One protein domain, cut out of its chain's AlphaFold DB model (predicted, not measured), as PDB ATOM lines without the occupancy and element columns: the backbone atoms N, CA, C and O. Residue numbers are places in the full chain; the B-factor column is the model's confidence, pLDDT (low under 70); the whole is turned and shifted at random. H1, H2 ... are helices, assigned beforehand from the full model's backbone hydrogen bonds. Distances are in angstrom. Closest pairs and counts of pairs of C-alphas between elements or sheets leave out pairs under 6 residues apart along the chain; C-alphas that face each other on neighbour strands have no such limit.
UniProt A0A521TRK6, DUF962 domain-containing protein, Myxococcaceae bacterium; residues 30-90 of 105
ATOM      1  N   VAL A  30      32.894  -4.612 -23.259       98.12
ATOM      2  CA  VAL A  30      33.737  -5.199 -24.313       98.12
ATOM      3  C   VAL A  30      35.025  -4.396 -24.533       98.12
ATOM      4  O   VAL A  30      36.096  -4.974 -24.712       98.12
ATOM      5  N   GLY A  31      34.952  -3.065 -24.510       98.31
ATOM      6  CA  GLY A  31      36.077  -2.184 -24.827       98.31
ATOM      7  C   GLY A  31      37.180  -2.186 -23.770       98.31
ATOM      8  O   GLY A  31      38.356  -2.269 -24.122       98.31
ATOM      9  N   ILE A  32      36.828  -2.162 -22.482       98.12
ATOM     10  CA  ILE A  32      37.796  -2.174 -21.375       98.12
ATOM     11  C   ILE A  32      38.703  -3.416 -21.408       98.12
ATOM     12  O   ILE A  32      39.924  -3.242 -21.432       98.12
ATOM     13  N   PRO A  33      38.192  -4.664 -21.471       98.38
ATOM     14  CA  PRO A  33      39.055  -5.840 -21.518       98.38
ATOM     15  C   PRO A  33      39.838  -5.925 -22.824       98.38
ATOM     16  O   PRO A  33      40.970  -6.397 -22.803       98.38
ATOM     17  N   MET A  34      39.299  -5.419 -23.937       98.50
ATOM     18  CA  MET A  34      40.040  -5.325 -25.194       98.50
ATOM     19  C   MET A  34      41.258  -4.400 -25.061       98.50
ATOM     20  O   MET A  34      42.348  -4.771 -25.493       98.50
ATOM     21  N   ILE A  35      41.114  -3.245 -24.401       98.56
ATOM     22  CA  ILE A  35      42.241  -2.351 -24.098       98.56
ATOM     23  C   ILE A  35      43.212  -3.015 -23.124       98.56
ATOM     24  O   ILE A  35      44.413  -3.010 -23.383       98.56
ATOM     25  N   MET A  36      42.733  -3.613 -22.030       98.44
ATOM     26  CA  MET A  36      43.614  -4.276 -21.060       98.44
ATOM     27  C   MET A  36      44.418  -5.411 -21.711       98.44
ATOM     28  O   MET A  36      45.628  -5.489 -21.517       98.44
ATOM     29  N   ALA A  37      43.774  -6.242 -22.535       98.25
ATOM     30  CA  ALA A  37      44.414  -7.332 -23.269       98.25
ATOM     31  C   ALA A  37      45.313  -6.845 -24.417       98.25
ATOM     32  O   ALA A  37      46.244  -7.551 -24.802       98.25
ATOM     33  N   SER A  38      45.086  -5.636 -24.943       98.50
ATOM     34  CA  SER A  38      45.949  -5.053 -25.976       98.50
ATOM     35  C   SER A  38      47.379  -4.829 -25.482       98.50
ATOM     36  O   SER A  38      48.315  -5.004 -26.254       98.50
ATOM     37  N   LEU A  39      47.556  -4.507 -24.193       97.81
ATOM     38  CA  LEU A  39      48.860  -4.202 -23.602       97.81
ATOM     39  C   LEU A  39      49.833  -5.392 -23.677       97.81
ATOM     40  O   LEU A  39      50.911  -5.215 -24.245       97.81
ATOM     41  N   PRO A  40      49.496  -6.609 -23.196       98.12
ATOM     42  CA  PRO A  40      50.350  -7.774 -23.418       98.12
ATOM     43  C   PRO A  40      50.391  -8.202 -24.895       98.12
ATOM     44  O   PRO A  40      51.419  -8.693 -25.357       98.12
ATOM     45  N   ALA A  41      49.316  -7.981 -25.665       98.19
ATOM     46  CA  ALA A  41      49.282  -8.307 -27.092       98.19
ATOM     47  C   ALA A  41      50.216  -7.432 -27.953       98.19
ATOM     48  O   ALA A  41      50.490  -7.795 -29.096       98.19
ATOM     49  N   MET A  42      50.767  -6.332 -27.419       97.94
ATOM     50  CA  MET A  42      51.771  -5.504 -28.107       97.94
ATOM     51  C   MET A  42      53.056  -6.260 -28.475       97.94
ATOM     52  O   MET A  42      53.817  -5.769 -29.305       97.94
ATOM     53  N   ILE A  43      53.287  -7.466 -27.938       98.25
ATOM     54  CA  ILE A  43      54.339  -8.375 -28.426       98.25
ATOM     55  C   ILE A  43      54.179  -8.714 -29.919       98.25
ATOM     56  O   ILE A  43      55.163  -8.976 -30.606       98.25
ATOM     57  N   ILE A  44      52.947  -8.648 -30.436       98.31
ATOM     58  CA  ILE A  44      52.626  -8.654 -31.864       98.31
ATOM     59  C   ILE A  44      51.990  -7.288 -32.180       98.31
ATOM     60  O   ILE A  44      50.766  -7.154 -32.108       98.31
ATOM     61  N   PRO A  45      52.778  -6.250 -32.526       97.94
ATOM     62  CA  PRO A  45      52.287  -4.872 -32.580       97.94
ATOM     63  C   PRO A  45      51.045  -4.648 -33.451       97.94
ATOM     64  O   PRO A  45      50.149  -3.942 -32.993       97.94
ATOM     65  N   PRO A  46      50.902  -5.261 -34.647       98.44
ATOM     66  CA  PRO A  46      49.671  -5.123 -35.426       98.44
ATOM     67  C   PRO A  46      48.417  -5.591 -34.674       98.44
ATOM     68  O   PRO A  46      47.360  -4.979 -34.804       98.44
ATOM     69  N   VAL A  47      48.531  -6.644 -33.857       98.31
ATOM     70  CA  VAL A  47      47.427  -7.169 -33.041       98.31
ATOM     71  C   VAL A  47      47.147  -6.230 -31.869       98.31
ATOM     72  O   VAL A  47      46.017  -5.765 -31.724       98.31
ATOM     73  N   GLY A  48      48.172  -5.892 -31.079       98.50
ATOM     74  CA  GLY A  48      48.026  -4.994 -29.930       98.50
ATOM     75  C   GLY A  48      47.476  -3.616 -30.314       98.50
ATOM     76  O   GLY A  48      46.509  -3.151 -29.715       98.50
ATOM     77  N   LEU A  49      48.012  -2.987 -31.367       98.62
ATOM     78  CA  LEU A  49      47.532  -1.688 -31.856       98.62
ATOM     79  C   LEU A  49      46.083  -1.755 -32.346       98.62
ATOM     80  O   LEU A  49      45.302  -0.857 -32.031       98.62
ATOM     81  N   SER A  50      45.705  -2.818 -33.066       98.50
ATOM     82  CA  SER A  50      44.326  -2.990 -33.540       98.50
ATOM     83  C   SER A  50      43.346  -3.131 -32.377       98.50
ATOM     84  O   SER A  50      42.310  -2.471 -32.370       98.50
ATOM     85  N   MET A  51      43.685  -3.936 -31.365       98.62
ATOM     86  CA  MET A  51      42.864  -4.099 -30.160       98.62
ATOM     87  C   MET A  51      42.745  -2.794 -29.370       98.62
ATOM     88  O   MET A  51      41.651  -2.422 -28.955       98.62
ATOM     89  N   PHE A  52      43.857  -2.078 -29.184       98.62
ATOM     90  CA  PHE A  52      43.871  -0.806 -28.466       98.62
ATOM     91  C   PHE A  52      42.979   0.229 -29.161       98.62
ATOM     92  O   PHE A  52      42.108   0.820 -28.525       98.62
ATOM     93  N   ALA A  53      43.154   0.411 -30.474       98.62
ATOM     94  CA  ALA A  53      42.359   1.349 -31.259       98.62
ATOM     95  C   ALA A  53      40.871   0.966 -31.260       98.62
ATOM     96  O   ALA A  53      40.029   1.801 -30.938       98.62
ATOM     97  N   ALA A  54      40.546  -0.300 -31.541       98.56
ATOM     98  CA  ALA A  54      39.165  -0.777 -31.570       98.56
ATOM     99  C   ALA A  54      38.469  -0.638 -30.205       98.56
ATOM    100  O   ALA A  54      37.328  -0.179 -30.146       98.56
ATOM    101  N   GLY A  55      39.158  -0.967 -29.108       98.44
ATOM    102  CA  GLY A  55      38.614  -0.853 -27.756       98.44
ATOM    103  C   GLY A  55      38.297   0.594 -27.365       98.44
ATOM    104  O   GLY A  55      37.254   0.857 -26.760       98.44
ATOM    105  N   TRP A  56      39.149   1.547 -27.756       98.44
ATOM    106  CA  TRP A  56      38.883   2.976 -27.564       98.44
ATOM    107  C   TRP A  56      37.753   3.488 -28.453       98.44
ATOM    108  O   TRP A  56      36.869   4.189 -27.964       98.44
ATOM    109  N   THR A  57      37.746   3.119 -29.737       98.56
ATOM    110  CA  THR A  57      36.678   3.502 -30.670       98.56
ATOM    111  C   THR A  57      35.319   3.013 -30.180       98.56
ATOM    112  O   THR A  57      34.365   3.786 -30.173       98.56
ATOM    113  N   LEU A  58      35.226   1.768 -29.707       98.19
ATOM    114  CA  LEU A  58      33.981   1.194 -29.201       98.19
ATOM    115  C   LEU A  58      33.429   1.972 -27.993       98.19
ATOM    116  O   LEU A  58      32.254   2.340 -27.978       98.19
ATOM    117  N   GLN A  59      34.275   2.279 -27.005       97.81
ATOM    118  CA  GLN A  59      33.876   3.092 -25.846       97.81
ATOM    119  C   GLN A  59      33.493   4.517 -26.251       97.81
ATOM    120  O   GLN A  59      32.486   5.046 -25.777       97.81
ATOM    121  N   GLY A  60      34.249   5.114 -27.178       97.69
ATOM    122  CA  GLY A  60      33.954   6.426 -27.744       97.69
ATOM    123  C   GLY A  60      32.590   6.480 -28.434       97.69
ATOM    124  O   GLY A  60      31.858   7.446 -28.239       97.69
ATOM    125  N   ILE A  61      32.206   5.430 -29.169       97.56
ATOM    126  CA  ILE A  61      30.869   5.311 -29.771       97.56
ATOM    127  C   ILE A  61      29.786   5.289 -28.687       97.56
ATOM    128  O   ILE A  61      28.798   6.005 -28.818       97.56
ATOM    129  N   GLY A  62      29.969   4.527 -27.603       96.81
ATOM    130  CA  GLY A  62      29.005   4.500 -26.491       96.81
ATOM    131  C   GLY A  62      28.772   5.884 -25.879       96.81
ATOM    132  O   GLY A  62      27.631   6.328 -25.758       96.81
ATOM    133  N   HIS A  63      29.858   6.602 -25.596       96.88
ATOM    134  CA  HIS A  63      29.817   7.984 -25.113       96.88
ATOM    135  C   HIS A  63      29.172   8.955 -26.110       96.88
ATOM    136  O   HIS A  63      28.351   9.789 -25.728       96.88
ATOM    137  N   ALA A  64      29.488   8.827 -27.401       96.50
ATOM    138  CA  ALA A  64      28.902   9.657 -28.448       96.50
ATOM    139  C   ALA A  64      27.387   9.436 -28.581       96.50
ATOM    140  O   ALA A  64      26.642  10.404 -28.701       96.50
ATOM    141  N   VAL A  65      26.923   8.181 -28.504       96.25
ATOM    142  CA  VAL A  65      25.490   7.839 -28.527       96.25
ATOM    143  C   VAL A  65      24.770   8.382 -27.292       96.25
ATOM    144  O   VAL A  65      23.655   8.889 -27.410       96.25
ATOM    145  N   LYS A  66      25.399   8.321 -26.112       94.38
ATOM    146  CA  LYS A  66      24.844   8.898 -24.881       94.38
ATOM    147  C   LYS A  66      24.871  10.433 -24.871       94.38
ATOM    148  O   LYS A  66      24.067  11.050 -24.173       94.38
ATOM    149  N   GLY A  67      25.774  11.048 -25.632       94.94
ATOM    150  CA  GLY A  67      25.968  12.497 -25.674       94.94
ATOM    151  C   GLY A  67      26.775  13.041 -24.493       94.94
ATOM    152  O   GLY A  67      26.642  14.215 -24.156       94.94
ATOM    153  N   ASN A  68      27.595  12.205 -23.845       93.69
ATOM    154  CA  ASN A  68      28.427  12.601 -22.712       93.69
ATOM    155  C   ASN A  68      29.922  12.340 -22.998       93.69
ATOM    156  O   ASN A  68      30.267  11.337 -23.618       93.69
ATOM    157  N   PRO A  69      30.842  13.240 -22.606       95.19
ATOM    158  CA  PRO A  69      32.264  13.019 -22.838       95.19
ATOM    159  C   PRO A  69      32.824  11.906 -21.932       95.19
ATOM    160  O   PRO A  69      32.363  11.726 -20.805       95.19
ATOM    161  N   PRO A  70      33.882  11.201 -22.358       96.19
ATOM    162  CA  PRO A  70      34.596  10.276 -21.491       96.19
ATOM    163  C   PRO A  70      35.099  10.936 -20.201       96.19
ATOM    164  O   PRO A  70      35.813  11.941 -20.221       96.19
ATOM    165  N   LYS A  71      34.770  10.341 -19.051       93.69
ATOM    166  CA  LYS A  71      35.003  10.948 -17.728       93.69
ATOM    167  C   LYS A  71      36.487  11.158 -17.389       93.69
ATOM    168  O   LYS A  71      36.831  12.044 -16.604       93.69
ATOM    169  N   PHE A  72      37.384  10.392 -18.013       95.00
ATOM    170  CA  PHE A  72      38.828  10.555 -17.828       95.00
ATOM    171  C   PHE A  72      39.386  11.874 -18.385       95.00
ATOM    172  O   PHE A  72      40.511  12.232 -18.037       95.00
ATOM    173  N   PHE A  73      38.624  12.613 -19.206       96.00
ATOM    174  CA  PHE A  73      38.993  13.976 -19.599       96.00
ATOM    175  C   PHE A  73      38.935  14.964 -18.427       96.00
ATOM    176  O   PHE A  73      39.703  15.921 -18.418       96.00
ATOM    177  N   GLY A  74      38.063  14.729 -17.439       95.44
ATOM    178  CA  GLY A  74      38.014  15.521 -16.208       95.44
ATOM    179  C   GLY A  74      39.001  15.009 -15.162       95.44
ATOM    180  O   GLY A  74      39.845  15.756 -14.677       95.44
ATOM    181  N   ASP A  75      38.927  13.715 -14.845       96.88
ATOM    182  CA  ASP A  75      39.808  13.077 -13.866       96.88
ATOM    183  C   ASP A  75      40.321  11.729 -14.383       96.88
ATOM    184  O   ASP A  75      39.566  10.759 -14.513       96.88
ATOM    185  N   LYS A  76      41.635  11.657 -14.631       97.38
ATOM    186  CA  LYS A  76      42.334  10.486 -15.186       97.38
ATOM    187  C   LYS A  76      42.192   9.229 -14.331       97.38
ATOM    188  O   LYS A  76      42.311   8.129 -14.868       97.38
ATOM    189  N   ARG A  77      41.893   9.353 -13.032       97.12
ATOM    190  CA  ARG A  77      41.626   8.198 -12.160       97.12
ATOM    191  C   ARG A  77      40.438   7.371 -12.645       97.12
ATOM    192  O   ARG A  77      40.397   6.176 -12.378       97.12
ATOM    193  N   ASN A  78      39.532   7.953 -13.436       96.75
ATOM    194  CA  ASN A  78      38.425   7.214 -14.046       96.75
ATOM    195  C   ASN A  78      38.876   6.128 -15.042       96.75
ATOM    196  O   ASN A  78      38.103   5.212 -15.302       96.75
ATOM    197  N   LEU A  79      40.119   6.166 -15.543       96.88
ATOM    198  CA  LEU A  79      40.707   5.041 -16.287       96.88
ATOM    199  C   LEU A  79      40.840   3.799 -15.397       96.88
ATOM    200  O   LEU A  79      40.449   2.702 -15.787       96.88
ATOM    201  N   LEU A  80      41.358   3.988 -14.179       96.88
ATOM    202  CA  LEU A  80      41.492   2.920 -13.193       96.88
ATOM    203  C   LEU A  80      40.121   2.479 -12.677       96.88
ATOM    204  O   LEU A  80      39.865   1.284 -12.574       96.88
ATOM    205  N   VAL A  81      39.221   3.426 -12.402       96.69
ATOM    206  CA  VAL A  81      37.858   3.101 -11.957       96.69
ATOM    207  C   VAL A  81      37.108   2.275 -12.996       96.69
ATOM    208  O   VAL A  81      36.443   1.323 -12.608       96.69
ATOM    209  N   GLY A  82      37.266   2.562 -14.292       96.31
ATOM    210  CA  GLY A  82      36.697   1.728 -15.354       96.31
ATOM    211  C   GLY A  82      37.208   0.286 -15.311       96.31
ATOM    212  O   GLY A  82      36.417  -0.652 -15.377       96.31
ATOM    213  N   ALA A  83      38.514   0.080 -15.112       97.12
ATOM    214  CA  ALA A  83      39.068  -1.266 -14.945       97.12
ATOM    215  C   ALA A  83      38.512  -1.972 -13.693       97.12
ATOM    216  O   ALA A  83      38.119  -3.135 -13.769       97.12
ATOM    217  N   ILE A  84      38.418  -1.267 -12.557       95.00
ATOM    218  CA  ILE A  84      37.831  -1.799 -11.315       95.00
ATOM    219  C   ILE A  84      36.357  -2.166 -11.534       95.00
ATOM    220  O   ILE A  84      35.933  -3.240 -11.112       95.00
ATOM    221  N   TRP A  85      35.590  -1.317 -12.224       94.81
ATOM    222  CA  TRP A  85      34.198  -1.581 -12.597       94.81
ATOM    223  C   TRP A  85      34.061  -2.845 -13.434       94.81
ATOM    224  O   TRP A  85      33.182  -3.665 -13.164       94.81
ATOM    225  N   TRP A  86      34.948  -3.043 -14.406       95.69
ATOM    226  CA  TRP A  86      34.917  -4.239 -15.233       95.69
ATOM    227  C   TRP A  86      35.161  -5.504 -14.403       95.69
ATOM    228  O   TRP A  86      34.374  -6.446 -14.492       95.69
ATOM    229  N   PHE A  87      36.195  -5.508 -13.549       93.75
ATOM    230  CA  PHE A  87      36.480  -6.639 -12.659       93.75
ATOM    231  C   PHE A  87      35.330  -6.919 -11.687       93.75
ATOM    232  O   PHE A  87      34.922  -8.073 -11.570       93.75
ATOM    233  N   ASP A  88      34.780  -5.890 -11.031       91.56
ATOM    234  CA  ASP A  88      33.606  -6.024 -10.156       91.56
ATOM    235  C   ASP A  88      32.444  -6.676 -10.911       91.56
ATOM    236  O   ASP A  88      31.892  -7.674 -10.460       91.56
ATOM    237  N   THR A  89      32.145  -6.182 -12.115       91.00
ATOM    238  CA  THR A  89      31.028  -6.657 -12.941       91.00
ATOM    239  C   THR A  89      31.168  -8.130 -13.323       91.00
ATOM    240  O   THR A  89      30.210  -8.890 -13.172       91.00
ATOM    241  N   VAL A  90      32.345  -8.564 -13.789       91.38
ATOM    242  CA  VAL A  90      32.541  -9.949 -14.258       91.38
ATOM    243  C   VAL A  90      32.775 -10.951 -13.129       91.38
ATOM    244  O   VAL A  90      32.469 -12.129 -13.295       91.38
TER     245      VAL A  90
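This is residues 30 to 90 of the 105 residues of the protein "DUF962 domain-containing protein" of Myxococcaceae bacterium (UniProt A0A521TRK6). A helical hairpin, the short H1 beside the long H2, is crossed by H3, which packs on residues 32 to 33 of H1, on the side away from H2. The printed part has 61 residues, with three named helices in the order H1, H2, H3 and no named strand: all helix. It is only just compact, close to loose, with a radius of gyration of the C-alphas of 12.1 A, and spans 33 by 24 by 21 A.

H1, residues 30 to 41, begins at C-alpha (33.737, -5.199, -24.313) and is 16.1 A long. H2, residues 45 to 66, is 31.7 A long. H3, residues 77 to 90, is 20.4 A long and ends at C-alpha (32.541, -9.949, -14.258).

H1 and H2 touch, closest at the C-alphas of Gly 31 and Gly 55, 4.1 A, at a shallow tilt of 19 degrees, opposite ways. H3 touches H1 with residues 82 to 86 alone, closest at the C-alphas of Ala 83 and Ile 32, 6.6 A, about perpendicular at 75 degrees. H2 and H3 are apart. Every O i to N i+4 pair is within hydrogen-bond range in H2 and H3, and 6 of 8 in H1.

The C-alphas farthest apart, of Ile 43 and Gly 67, are 35.3 A apart. The printed part has no cut; the link H1 to H2 is tight, H2 to H3 short. No printed residue is under 70 in pLDDT.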